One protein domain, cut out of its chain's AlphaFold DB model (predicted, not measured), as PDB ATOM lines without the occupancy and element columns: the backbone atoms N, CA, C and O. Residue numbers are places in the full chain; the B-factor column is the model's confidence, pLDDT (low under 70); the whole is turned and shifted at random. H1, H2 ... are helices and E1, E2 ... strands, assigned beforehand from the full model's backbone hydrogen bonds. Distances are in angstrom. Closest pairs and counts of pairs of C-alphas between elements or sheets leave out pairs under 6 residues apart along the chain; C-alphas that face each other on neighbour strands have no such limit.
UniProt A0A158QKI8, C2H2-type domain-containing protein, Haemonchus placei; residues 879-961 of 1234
ATOM      1  N   VAL A 879      47.367 -14.037 -36.250       88.19
ATOM      2  CA  VAL A 879      47.920 -14.114 -37.622       88.19
ATOM      3  C   VAL A 879      47.387 -15.333 -38.392       88.19
ATOM      4  O   VAL A 879      47.025 -15.218 -39.561       88.19
ATOM      5  N   THR A 880      47.314 -16.510 -37.760       87.12
ATOM      6  CA  THR A 880      46.783 -17.727 -38.414       87.12
ATOM      7  C   THR A 880      45.255 -17.743 -38.492       87.12
ATOM      8  O   THR A 880      44.707 -18.321 -39.429       87.12
ATOM      9  N   GLN A 881      44.576 -17.057 -37.571       90.44
ATOM     10  CA  GLN A 881      43.140 -16.775 -37.630       90.44
ATOM     11  C   GLN A 881      42.801 -15.880 -38.841       90.44
ATOM     12  O   GLN A 881      41.944 -16.246 -39.644       90.44
ATOM     13  N   ILE A 882      43.540 -14.780 -39.047       91.81
ATOM     14  CA  ILE A 882      43.389 -13.900 -40.221       91.81
ATOM     15  C   ILE A 882      43.724 -14.634 -41.524       91.81
ATOM     16  O   ILE A 882      42.964 -14.529 -42.482       91.81
ATOM     17  N   ALA A 883      44.800 -15.428 -41.574       90.75
ATOM     18  CA  ALA A 883      45.140 -16.196 -42.776       90.75
ATOM     19  C   ALA A 883      44.016 -17.162 -43.204       90.75
ATOM     20  O   ALA A 883      43.750 -17.302 -44.394       90.75
ATOM     21  N   HIS A 884      43.313 -17.769 -42.240       91.81
ATOM     22  CA  HIS A 884      42.125 -18.588 -42.494       91.81
ATOM     23  C   HIS A 884      40.914 -17.766 -42.970       91.81
ATOM     24  O   HIS A 884      40.183 -18.213 -43.854       91.81
ATOM     25  N   MET A 885      40.699 -16.569 -42.415       93.00
ATOM     26  CA  MET A 885      39.640 -15.666 -42.880       93.00
ATOM     27  C   MET A 885      39.897 -15.217 -44.325       93.00
ATOM     28  O   MET A 885      38.983 -15.258 -45.138       93.00
ATOM     29  N   ILE A 886      41.144 -14.911 -44.690       91.12
ATOM     30  CA  ILE A 886      41.515 -14.589 -46.076       91.12
ATOM     31  C   ILE A 886      41.286 -15.799 -47.002       91.12
ATOM     32  O   ILE A 886      40.700 -15.642 -48.069       91.12
ATOM     33  N   SER A 887      41.696 -17.013 -46.606       89.81
ATOM     34  CA  SER A 887      41.651 -18.188 -47.496       89.81
ATOM     35  C   SER A 887      40.278 -18.846 -47.662       89.81
ATOM     36  O   SER A 887      40.095 -19.597 -48.615       89.81
ATOM     37  N   HIS A 888      39.331 -18.623 -46.746       89.44
ATOM     38  CA  HIS A 888      37.980 -19.212 -46.823       89.44
ATOM     39  C   HIS A 888      36.848 -18.185 -46.883       89.44
ATOM     40  O   HIS A 888      35.723 -18.551 -47.208       89.44
ATOM     41  N   HIS A 889      37.137 -16.920 -46.575       91.75
ATOM     42  CA  HIS A 889      36.165 -15.830 -46.525       91.75
ATOM     43  C   HIS A 889      36.698 -14.559 -47.220       91.75
ATOM     44  O   HIS A 889      36.248 -13.459 -46.928       91.75
ATOM     45  N   GLY A 890      37.648 -14.683 -48.158       88.19
ATOM     46  CA  GLY A 890      38.274 -13.538 -48.835       88.19
ATOM     47  C   GLY A 890      37.300 -12.602 -49.566       88.19
ATOM     48  O   GLY A 890      37.582 -11.415 -49.682       88.19
ATOM     49  N   ALA A 891      36.145 -13.114 -50.005       88.00
ATOM     50  CA  ALA A 891      35.073 -12.346 -50.650       88.00
ATOM     51  C   ALA A 891      33.969 -11.857 -49.680       88.00
ATOM     52  O   ALA A 891      33.014 -11.211 -50.108       88.00
ATOM     53  N   ASP A 892      34.066 -12.176 -48.388       91.56
ATOM     54  CA  ASP A 892      33.075 -11.822 -47.370       91.56
ATOM     55  C   ASP A 892      33.453 -10.491 -46.700       91.56
ATOM     56  O   ASP A 892      34.545 -10.326 -46.145       91.56
ATOM     57  N   LYS A 893      32.533  -9.522 -46.730       93.19
ATOM     58  CA  LYS A 893      32.749  -8.214 -46.105       93.19
ATOM     59  C   LYS A 893      32.826  -8.307 -44.577       93.19
ATOM     60  O   LYS A 893      33.626  -7.590 -43.980       93.19
ATOM     61  N   GLU A 894      32.056  -9.192 -43.939       93.50
ATOM     62  CA  GLU A 894      32.135  -9.398 -42.484       93.50
ATOM     63  C   GLU A 894      33.522  -9.938 -42.103       93.50
ATOM     64  O   GLU A 894      34.101  -9.521 -41.098       93.50
ATOM     65  N   ALA A 895      34.107 -10.794 -42.949       93.06
ATOM     66  CA  ALA A 895      35.468 -11.293 -42.785       93.06
ATOM     67  C   ALA A 895      36.525 -10.199 -42.935       93.06
ATOM     68  O   ALA A 895      37.420 -10.120 -42.093       93.06
ATOM     69  N   TYR A 896      36.408  -9.340 -43.950       95.56
ATOM     70  CA  TYR A 896      37.298  -8.193 -44.134       95.56
ATOM     71  C   TYR A 896      37.249  -7.241 -42.930       95.56
ATOM     72  O   TYR A 896      38.266  -7.017 -42.267       95.56
ATOM     73  N   ASP A 897      36.052  -6.752 -42.586       95.00
ATOM     74  CA  ASP A 897      35.840  -5.789 -41.499       95.00
ATOM     75  C   ASP A 897      36.273  -6.365 -40.137       95.00
ATOM     76  O   ASP A 897      36.786  -5.640 -39.282       95.00
ATOM     77  N   THR A 898      36.095  -7.673 -39.917       94.88
ATOM     78  CA  THR A 898      36.507  -8.347 -38.675       94.88
ATOM     79  C   THR A 898      38.009  -8.628 -38.635       94.88
ATOM     80  O   THR A 898      38.619  -8.497 -37.575       94.88
ATOM     81  N   ALA A 899      38.642  -8.969 -39.762       93.81
ATOM     82  CA  ALA A 899      40.085  -9.193 -39.822       93.81
ATOM     83  C   ALA A 899      40.889  -7.893 -39.661       93.81
ATOM     84  O   ALA A 899      41.946  -7.922 -39.032       93.81
ATOM     85  N   LEU A 900      40.384  -6.757 -40.162       95.50
ATOM     86  CA  LEU A 900      40.971  -5.443 -39.880       95.50
ATOM     87  C   LEU A 900      40.908  -5.117 -38.382       95.50
ATOM     88  O   LEU A 900      41.952  -4.900 -37.770       95.50
ATOM     89  N   LYS A 901      39.716  -5.190 -37.771       95.19
ATOM     90  CA  LYS A 901      39.527  -4.951 -36.326       95.19
ATOM     91  C   LYS A 901      40.415  -5.850 -35.467       95.19
ATOM     92  O   LYS A 901      40.992  -5.378 -34.496       95.19
ATOM     93  N   LEU A 902      40.551  -7.124 -35.840       92.62
ATOM     94  CA  LEU A 902      41.430  -8.083 -35.171       92.62
ATOM     95  C   LEU A 902      42.916  -7.720 -35.346       92.62
ATOM     96  O   LEU A 902      43.691  -7.831 -34.401       92.62
ATOM     97  N   GLY A 903      43.323  -7.258 -36.532       89.94
ATOM     98  CA  GLY A 903      44.685  -6.785 -36.790       89.94
ATOM     99  C   GLY A 903      45.057  -5.531 -35.992       89.94
ATOM    100  O   GLY A 903      46.203  -5.409 -35.552       89.94
ATOM    101  N   GLU A 904      44.090  -4.642 -35.765       91.69
ATOM    102  CA  GLU A 904      44.219  -3.456 -34.913       91.69
ATOM    103  C   GLU A 904      44.237  -3.820 -33.420       91.69
ATOM    104  O   GLU A 904      45.165  -3.430 -32.710       91.69
ATOM    105  N   SER A 905      43.259  -4.601 -32.937       91.94
ATOM    106  CA  SER A 905      43.119  -4.935 -31.509       91.94
ATOM    107  C   SER A 905      44.278  -5.775 -30.979       91.94
ATOM    108  O   SER A 905      44.757  -5.544 -29.870       91.94
ATOM    109  N   GLU A 906      44.765  -6.717 -31.789       88.25
ATOM    110  CA  GLU A 906      45.899  -7.590 -31.470       88.25
ATOM    111  C   GLU A 906      47.249  -6.940 -31.815       88.25
ATOM    112  O   GLU A 906      48.287  -7.596 -31.730       88.25
ATOM    113  N   LYS A 907      47.258  -5.663 -32.239       89.12
ATOM    114  CA  LYS A 907      48.465  -4.907 -32.615       89.12
ATOM    115  C   LYS A 907      49.371  -5.685 -33.580       89.12
ATOM    116  O   LYS A 907      50.594  -5.688 -33.438       89.12
ATOM    117  N   LEU A 908      48.808  -6.334 -34.602       85.12
ATOM    118  CA  LEU A 908      49.604  -7.170 -35.514       85.12
ATOM    119  C   LEU A 908      50.631  -6.362 -36.322       85.12
ATOM    120  O   LEU A 908      51.657  -6.911 -36.710       85.12
ATOM    121  N   ALA A 909      50.423  -5.054 -36.492       82.12
ATOM    122  CA  ALA A 909      51.432  -4.142 -37.032       82.12
ATOM    123  C   ALA A 909      52.674  -3.965 -36.124       82.12
ATOM    124  O   ALA A 909      53.719  -3.539 -36.614       82.12
ATOM    125  N   GLU A 910      52.585  -4.302 -34.831       81.56
ATOM    126  CA  GLU A 910      53.697  -4.334 -33.868       81.56
ATOM    127  C   GLU A 910      54.267  -5.756 -33.709       81.56
ATOM    128  O   GLU A 910      55.486  -5.934 -33.774       81.56
ATOM    129  N   GLU A 911      53.413  -6.775 -33.531       79.62
ATOM    130  CA  GLU A 911      53.854  -8.164 -33.301       79.62
ATOM    131  C   GLU A 911      54.342  -8.877 -34.572       79.62
ATOM    132  O   GLU A 911      55.321  -9.629 -34.539       79.62
ATOM    133  N   PHE A 912      53.678  -8.640 -35.705       82.88
ATOM    134  CA  PHE A 912      53.988  -9.248 -36.998       82.88
ATOM    135  C   PHE A 912      54.036  -8.161 -38.096       82.88
ATOM    136  O   PHE A 912      53.223  -8.180 -39.025       82.88
ATOM    137  N   PRO A 913      55.012  -7.222 -38.033       84.94
ATOM    138  CA  PRO A 913      55.073  -5.954 -38.794       84.94
ATOM    139  C   PRO A 913      55.299  -6.110 -40.314       84.94
ATOM    140  O   PRO A 913      55.751  -5.189 -41.002       84.94
ATOM    141  N   PHE A 914      55.036  -7.305 -40.833       90.31
ATOM    142  CA  PHE A 914      55.252  -7.743 -42.199       90.31
ATOM    143  C   PHE A 914      53.961  -8.195 -42.888       90.31
ATOM    144  O   PHE A 914      54.013  -8.388 -44.090       90.31
ATOM    145  N   LEU A 915      52.826  -8.351 -42.196       93.12
ATOM    146  CA  LEU A 915      51.537  -8.675 -42.826       93.12
ATOM    147  C   LEU A 915      50.711  -7.405 -43.059       93.12
ATOM    148  O   LEU A 915      50.394  -6.693 -42.111       93.12
ATOM    149  N   ASP A 916      50.325  -7.155 -44.309       94.56
ATOM    150  CA  ASP A 916      49.333  -6.134 -44.660       94.56
ATOM    151  C   ASP A 916      47.971  -6.815 -44.844       94.56
ATOM    152  O   ASP A 916      47.714  -7.455 -45.866       94.56
ATOM    153  N   VAL A 917      47.106  -6.736 -43.828       94.38
ATOM    154  CA  VAL A 917      45.799  -7.419 -43.835       94.38
ATOM    155  C   VAL A 917      44.909  -6.889 -44.965       94.38
ATOM    156  O   VAL A 917      44.312  -7.683 -45.692       94.38
ATOM    157  N   ALA A 918      44.880  -5.568 -45.172       94.94
ATOM    158  CA  ALA A 918      44.052  -4.927 -46.189       94.94
ATOM    159  C   ALA A 918      44.471  -5.346 -47.608       94.94
ATOM    160  O   ALA A 918      43.630  -5.805 -48.388       94.94
ATOM    161  N   LYS A 919      45.772  -5.274 -47.932       94.19
ATOM    162  CA  LYS A 919      46.294  -5.753 -49.222       94.19
ATOM    163  C   LYS A 919      46.138  -7.260 -49.390       94.19
ATOM    164  O   LYS A 919      45.929  -7.702 -50.518       94.19
ATOM    165  N   SER A 920      46.237  -8.048 -48.318       94.38
ATOM    166  CA  SER A 920      46.091  -9.508 -48.411       94.38
ATOM    167  C   SER A 920      44.686  -9.904 -48.863       94.38
ATOM    168  O   SER A 920      44.548 -10.701 -49.789       94.38
ATOM    169  N   PHE A 921      43.643  -9.293 -48.288       92.94
ATOM    170  CA  PHE A 921      42.272  -9.466 -48.779       92.94
ATOM    171  C   PHE A 921      42.116  -8.934 -50.207       92.94
ATOM    172  O   PHE A 921      41.688  -9.683 -51.078       92.94
ATOM    173  N   ALA A 922      42.531  -7.692 -50.484       90.19
ATOM    174  CA  ALA A 922      42.350  -7.075 -51.804       90.19
ATOM    175  C   ALA A 922      43.000  -7.875 -52.955       90.19
ATOM    176  O   ALA A 922      42.465  -7.911 -54.060       90.19
ATOM    177  N   ASN A 923      44.126  -8.552 -52.702       88.25
ATOM    178  CA  ASN A 923      44.761  -9.434 -53.685       88.25
ATOM    179  C   ASN A 923      44.173 -10.857 -53.687       88.25
ATOM    180  O   ASN A 923      44.138 -11.483 -54.742       88.25
ATOM    181  N   SER A 924      43.663 -11.354 -52.554       87.31
ATOM    182  CA  SER A 924      42.986 -12.663 -52.477       87.31
ATOM    183  C   SER A 924      41.545 -12.647 -53.014       87.31
ATOM    184  O   SER A 924      41.002 -13.702 -53.301       87.31
ATOM    185  N   VAL A 925      40.921 -11.480 -53.216       84.06
ATOM    186  CA  VAL A 925      39.667 -11.365 -53.995       84.06
ATOM    187  C   VAL A 925      39.909 -11.654 -55.482       84.06
ATOM    188  O   VAL A 925      39.053 -12.226 -56.150       84.06
ATOM    189  N   ASN A 926      41.095 -11.310 -55.993       79.31
ATOM    190  CA  ASN A 926      41.486 -11.492 -57.396       79.31
ATOM    191  C   ASN A 926      42.244 -12.814 -57.649       79.31
ATOM    192  O   ASN A 926      42.815 -12.998 -58.722       79.31
ATOM    193  N   SER A 927      42.302 -13.714 -56.661       76.38
ATOM    194  CA  SER A 927      43.109 -14.937 -56.682       76.38
ATOM    195  C   SER A 927      42.348 -16.085 -56.028       76.38
ATOM    196  O   SER A 927      41.898 -15.969 -54.894       76.38
ATOM    197  N   THR A 928      42.263 -17.238 -56.694       73.94
ATOM    198  CA  THR A 928      41.701 -18.464 -56.096       73.94
ATOM    199  C   THR A 928      42.588 -19.064 -54.998       73.94
ATOM    200  O   THR A 928      42.158 -19.971 -54.289       73.94
ATOM    201  N   GLU A 929      43.822 -18.576 -54.848       83.25
ATOM    202  CA  GLU A 929      44.777 -19.000 -53.824       83.25
ATOM    203  C   GLU A 929      45.014 -17.906 -52.771       83.25
ATOM    204  O   GLU A 929      45.056 -16.714 -53.088       83.25
ATOM    205  N   LEU A 930      45.248 -18.327 -51.521       86.31
ATOM    206  CA  LEU A 930      45.612 -17.452 -50.401       86.31
ATOM    207  C   LEU A 930      46.834 -16.585 -50.750       86.31
ATOM    208  O   LEU A 930      47.913 -17.116 -51.021       86.31
ATOM    209  N   CYS A 931      46.674 -15.261 -50.674       90.94
ATOM    210  CA  CYS A 931      47.714 -14.280 -50.971       90.94
ATOM    211  C   CYS A 931      47.964 -13.360 -49.760       90.94
ATOM    212  O   CYS A 931      47.361 -12.295 -49.623       90.94
ATOM    213  N   LEU A 932      48.869 -13.759 -48.860       94.19
ATOM    214  CA  LEU A 932      49.321 -12.928 -47.737       94.19
ATOM    215  C   LEU A 932      50.364 -11.918 -48.219       94.19
ATOM    216  O   LEU A 932      51.489 -12.292 -48.549       94.19
ATOM    217  N   GLN A 933      49.993 -10.643 -48.259       94.62
ATOM    218  CA  GLN A 933      50.815  -9.551 -48.775       94.62
ATOM    219  C   GLN A 933      51.773  -8.983 -47.727       94.62
ATOM    220  O   GLN A 933      51.422  -8.814 -46.554       94.62
ATOM    221  N   CYS A 934      52.990  -8.652 -48.165       94.38
ATOM    222  CA  CYS A 934      54.006  -8.100 -47.282       94.38
ATOM    223  C   CYS A 934      53.839  -6.583 -47.068       94.38
ATOM    224  O   CYS A 934      53.925  -5.783 -47.996       94.38
ATOM    225  N   ALA A 935      53.737  -6.146 -45.811       91.69
ATOM    226  CA  ALA A 935      53.632  -4.731 -45.419       91.69
ATOM    227  C   ALA A 935      54.889  -3.875 -45.707       91.69
ATOM    228  O   ALA A 935      54.977  -2.726 -45.265       91.69
ATOM    229  N   LYS A 936      55.898  -4.437 -46.390       89.62
ATOM    230  CA  LYS A 936      57.167  -3.783 -46.763       89.62
ATOM    231  C   LYS A 936      57.534  -3.931 -48.252       89.62
ATOM    232  O   LYS A 936      58.511  -3.319 -48.675       89.62
ATOM    233  N   CYS A 937      56.797  -4.727 -49.031       90.31
ATOM    234  CA  CYS A 937      56.837  -4.768 -50.502       90.31
ATOM    235  C   CYS A 937      55.656  -5.597 -51.030       90.31
ATOM    236  O   CYS A 937      55.236  -6.534 -50.365       90.31
ATOM    237  N   ASP A 938      55.168  -5.321 -52.235       88.06
ATOM    238  CA  ASP A 938      53.934  -5.911 -52.788       88.06
ATOM    239  C   ASP A 938      54.111  -7.356 -53.311       88.06
ATOM    240  O   ASP A 938      53.761  -7.701 -54.440       88.06
ATOM    241  N   ARG A 939      54.714  -8.218 -52.482       90.94
ATOM    242  CA  ARG A 939      54.853  -9.661 -52.696       90.94
ATOM    243  C   ARG A 939      53.860 -10.421 -51.822       90.94
ATOM    244  O   ARG A 939      53.890 -10.293 -50.596       90.94
ATOM    245  N   GLY A 940      53.053 -11.252 -52.474       91.88
ATOM    246  CA  GLY A 940      52.167 -12.224 -51.839       91.88
ATOM    247  C   GLY A 940      52.862 -13.548 -51.513       91.88
ATOM    248  O   GLY A 940      53.825 -13.933 -52.179       91.88
ATOM    249  N   PHE A 941      52.349 -14.249 -50.500       93.62
ATOM    250  CA  PHE A 941      52.820 -15.558 -50.037       93.62
ATOM    251  C   PHE A 941      51.639 -16.448 -49.628       93.62
ATOM    252  O   PHE A 941      50.648 -15.953 -49.092       93.62
ATOM    253  N   HIS A 942      51.760 -17.763 -49.814       90.56
ATOM    254  CA  HIS A 942      50.666 -18.709 -49.553       90.56
ATOM    255  C   HIS A 942      50.592 -19.177 -48.091       90.56
ATOM    256  O   HIS A 942      49.645 -19.856 -47.694       90.56
ATOM    257  N   SER A 943      51.569 -18.814 -47.254       89.44
ATOM    258  CA  SER A 943      51.570 -19.138 -45.828       89.44
ATOM    259  C   SER A 943      52.218 -18.047 -44.961       89.44
ATOM    260  O   SER A 943      53.160 -17.378 -45.399       89.44
ATOM    261  N   PRO A 944      51.796 -17.892 -43.685       85.75
ATOM    262  CA  PRO A 944      52.444 -16.960 -42.758       85.75
ATOM    263  C   PRO A 944      53.931 -17.272 -42.543       85.75
ATOM    264  O   PRO A 944      54.715 -16.371 -42.264       85.75
ATOM    265  N   TYR A 945      54.329 -18.541 -42.690       86.25
ATOM    266  CA  TYR A 945      55.722 -18.966 -42.574       86.25
ATOM    267  C   TYR A 945      56.584 -18.444 -43.731       86.25
ATOM    268  O   TYR A 945      57.671 -17.929 -43.486       86.25
ATOM    269  N   GLU A 946      56.113 -18.525 -44.976       88.06
ATOM    270  CA  GLU A 946      56.847 -17.996 -46.135       88.06
ATOM    271  C   GLU A 946      56.995 -16.478 -46.066       88.06
ATOM    272  O   GLU A 946      58.098 -15.969 -46.276       88.06
ATOM    273  N   LEU A 947      55.929 -15.771 -45.675       90.19
ATOM    274  CA  LEU A 947      55.973 -14.334 -45.406       90.19
ATOM    275  C   LEU A 947      56.990 -13.999 -44.298       90.19
ATOM    276  O   LEU A 947      57.786 -13.072 -44.445       90.19
ATOM    277  N   GLU A 948      57.036 -14.790 -43.221       83.75
ATOM    278  CA  GLU A 948      58.021 -14.632 -42.143       83.75
ATOM    279  C   GLU A 948      59.467 -14.889 -42.620       83.75
ATOM    280  O   GLU A 948      60.387 -14.153 -42.251       83.75
ATOM    281  N   GLN A 949      59.698 -15.905 -43.462       84.12
ATOM    282  CA  GLN A 949      61.024 -16.187 -44.028       84.12
ATOM    283  C   GLN A 949      61.455 -15.122 -45.047       84.12
ATOM    284  O   GLN A 949      62.629 -14.744 -45.069       84.12
ATOM    285  N   HIS A 950      60.528 -14.599 -45.856       88.88
ATOM    286  CA  HIS A 950      60.765 -13.447 -46.733       88.88
ATOM    287  C   HIS A 950      61.151 -12.214 -45.911       88.88
ATOM    288  O   HIS A 950      62.210 -11.630 -46.142       88.88
ATOM    289  N   ALA A 951      60.363 -11.874 -44.890       79.50
ATOM    290  CA  ALA A 951      60.638 -10.762 -43.987       79.50
ATOM    291  C   ALA A 951      62.019 -10.871 -43.321       79.50
ATOM    292  O   ALA A 951      62.824  -9.945 -43.406       79.50
ATOM    293  N   LYS A 952      62.356 -12.035 -42.750       75.38
ATOM    294  CA  LYS A 952      63.675 -12.299 -42.145       75.38
ATOM    295  C   LYS A 952      64.841 -12.198 -43.136       75.38
ATOM    296  O   LYS A 952      65.972 -11.962 -42.714       75.38
ATOM    297  N   ARG A 953      64.591 -12.385 -44.437       78.50
ATOM    298  CA  ARG A 953      65.613 -12.392 -45.497       78.50
ATOM    299  C   ARG A 953      65.774 -11.052 -46.220       78.50
ATOM    300  O   ARG A 953      66.889 -10.745 -46.635       78.50
ATOM    301  N   TYR A 954      64.698 -10.279 -46.370       75.94
ATOM    302  CA  TYR A 954      64.658  -9.055 -47.184       75.94
ATOM    303  C   TYR A 954      64.269  -7.788 -46.402       75.94
ATOM    304  O   TYR A 954      64.593  -6.689 -46.844       75.94
ATOM    305  N   HIS A 955      63.657  -7.922 -45.220       82.12
ATOM    306  CA  HIS A 955      63.290  -6.812 -44.328       82.12
ATOM    307  C   HIS A 955      63.771  -7.033 -42.865       82.12
ATOM    308  O   HIS A 955      62.981  -6.886 -41.929       82.12
ATOM    309  N   PRO A 956      65.043  -7.422 -42.620       65.69
ATOM    310  CA  PRO A 956      65.499  -7.833 -41.292       65.69
ATOM    311  C   PRO A 956      65.588  -6.663 -40.296       65.69
ATOM    312  O   PRO A 956      66.496  -5.837 -40.358       65.69
ATOM    313  N   THR A 957      64.694  -6.649 -39.307       63.66
ATOM    314  CA  THR A 957      64.824  -5.826 -38.089       63.66
ATOM    315  C   THR A 957      65.957  -6.342 -37.192       63.66
ATOM    316  O   THR A 957      66.179  -7.553 -37.153       63.66
ATOM    317  N   GLU A 958      66.598  -5.484 -36.390       52.50
ATOM    318  CA  GLU A 958      67.749  -5.860 -35.540       52.50
ATOM    319  C   GLU A 958      67.503  -7.094 -34.654       52.50
ATOM    320  O   GLU A 958      68.324  -8.010 -34.629       52.50
ATOM    321  N   LYS A 959      66.333  -7.174 -34.000       51.53
ATOM    322  CA  LYS A 959      65.934  -8.310 -33.140       51.53
ATOM    323  C   LYS A 959      65.816  -9.653 -33.884       51.53
ATOM    324  O   LYS A 959      65.812 -10.701 -33.247       51.53
ATOM    325  N   HIS A 960      65.729  -9.629 -35.214       46.84
ATOM    326  CA  HIS A 960      65.540 -10.800 -36.078       46.84
ATOM    327  C   HIS A 960      66.730 -11.067 -37.014       46.84
ATOM    328  O   HIS A 960      66.633 -11.911 -37.908       46.84
ATOM    329  N   TYR A 961      67.858 -10.372 -36.825       41.81
ATOM    330  CA  TYR A 961      69.024 -10.474 -37.699       41.81
ATOM    331  C   TYR A 961      69.765 -11.815 -37.511       41.81
ATOM    332  O   TYR A 961      70.743 -11.929 -36.777       41.81
TER     333      TYR A 961
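Overview. This is residues 879 to 961 of the 1234 residues of the protein "C2H2-type domain-containing protein" of Haemonchus placei (UniProt A0A158QKI8). Three helices, H1, H2 and H4, pack side by side as a small triangular bundle at one end of the domain, and a short strand hairpin, E1 and E2, sits between H4 and the last helix, H5. H5 points away from the bundle and, with the tail after it, makes the other end of the long axis; the four-residue H3 lies in the turn between H2 and H4. The printed part has 83 residues with five named helices and two named strands, in the order H1 H2 H3 H4 E1 E2 H5; the two-stranded sheet is antiparallel and the class is mostly helix. The whole is compact, with a radius of gyration of the C-alphas of 12.1 A and spans of 37 by 27 by 17 A.

Along the chain. H1, residues 879 to 889, begins at C-alpha 879 (47.920, -14.114, -37.622) and is 14.8 A long. H2, residues 893 to 905, is 18.2 A long. H3 holds residues 908 to 911 and measures 4.9 A. H4, residues 917 to 924, is 10.5 A long and begins at C-alpha 917 (45.799, -7.419, -43.835). E1 is residues 932 to 934, 6.7 A, and E2 residues 937 to 941, 11.5 A. H5, residues 944 to 954, is 15.2 A long and ends at C-alpha 954 (64.658, -9.055, -47.184).

Arrangement. H1 is the hub, touching H2, H4 and H5. H1 and H2 form a helical hairpin, a shallow tilt of 8 degrees, opposite ways; their closest C-alphas, Ile 882 and Ala 899, are 5.8 A apart. H1 and H4 touch at Ile 886 and Phe 921, 5.8 A between C-alphas, the same way at a shallow tilt of 34 degrees, only just short of steep. H2 and H4 touch, closest at the C-alphas of Leu 900 and Val 917, 6.5 A, at a shallow tilt of 31 degrees, opposite ways. H3 is close to H2 but not clearly touching, with C-alphas 903 and 909 7.3 A apart. The closest C-alphas of H4 and E1 are Ser 920 and Gln 933, 4.7 A. E1 and E2 form a hairpin, antiparallel at 153 degrees, with N 932 and O 941 2.8 A apart and N 941 and O 932 2.9 A apart, within hydrogen-bond range. Residues 915 to 916 make a short antiparallel pairing with residues 933 to 934 of E1. The closest C-alphas of E2 and H5 are Phe 941 and Leu 947, 5.7 A. H1 and H5 only just touch, with 3 pairs of C-alphas within 8 A, closest Thr 880 and Pro 944 at 7.2 A, at a steep tilt of 60 degrees. H4 and H5 are apart. In H1, H2, H4 and H5 every O i to N i+4 pair is within hydrogen-bond range; H3 is too short for such a pair, and its one O i to N i+3 pair is not within range.

Size, cuts and confidence. The two C-alphas farthest apart are those of Lys 893 and Tyr 961, 37.3 A. The printed part has no cut and no long link. Mean pLDDT of the printed part is 86.3; residues 956 to 961 are under 70.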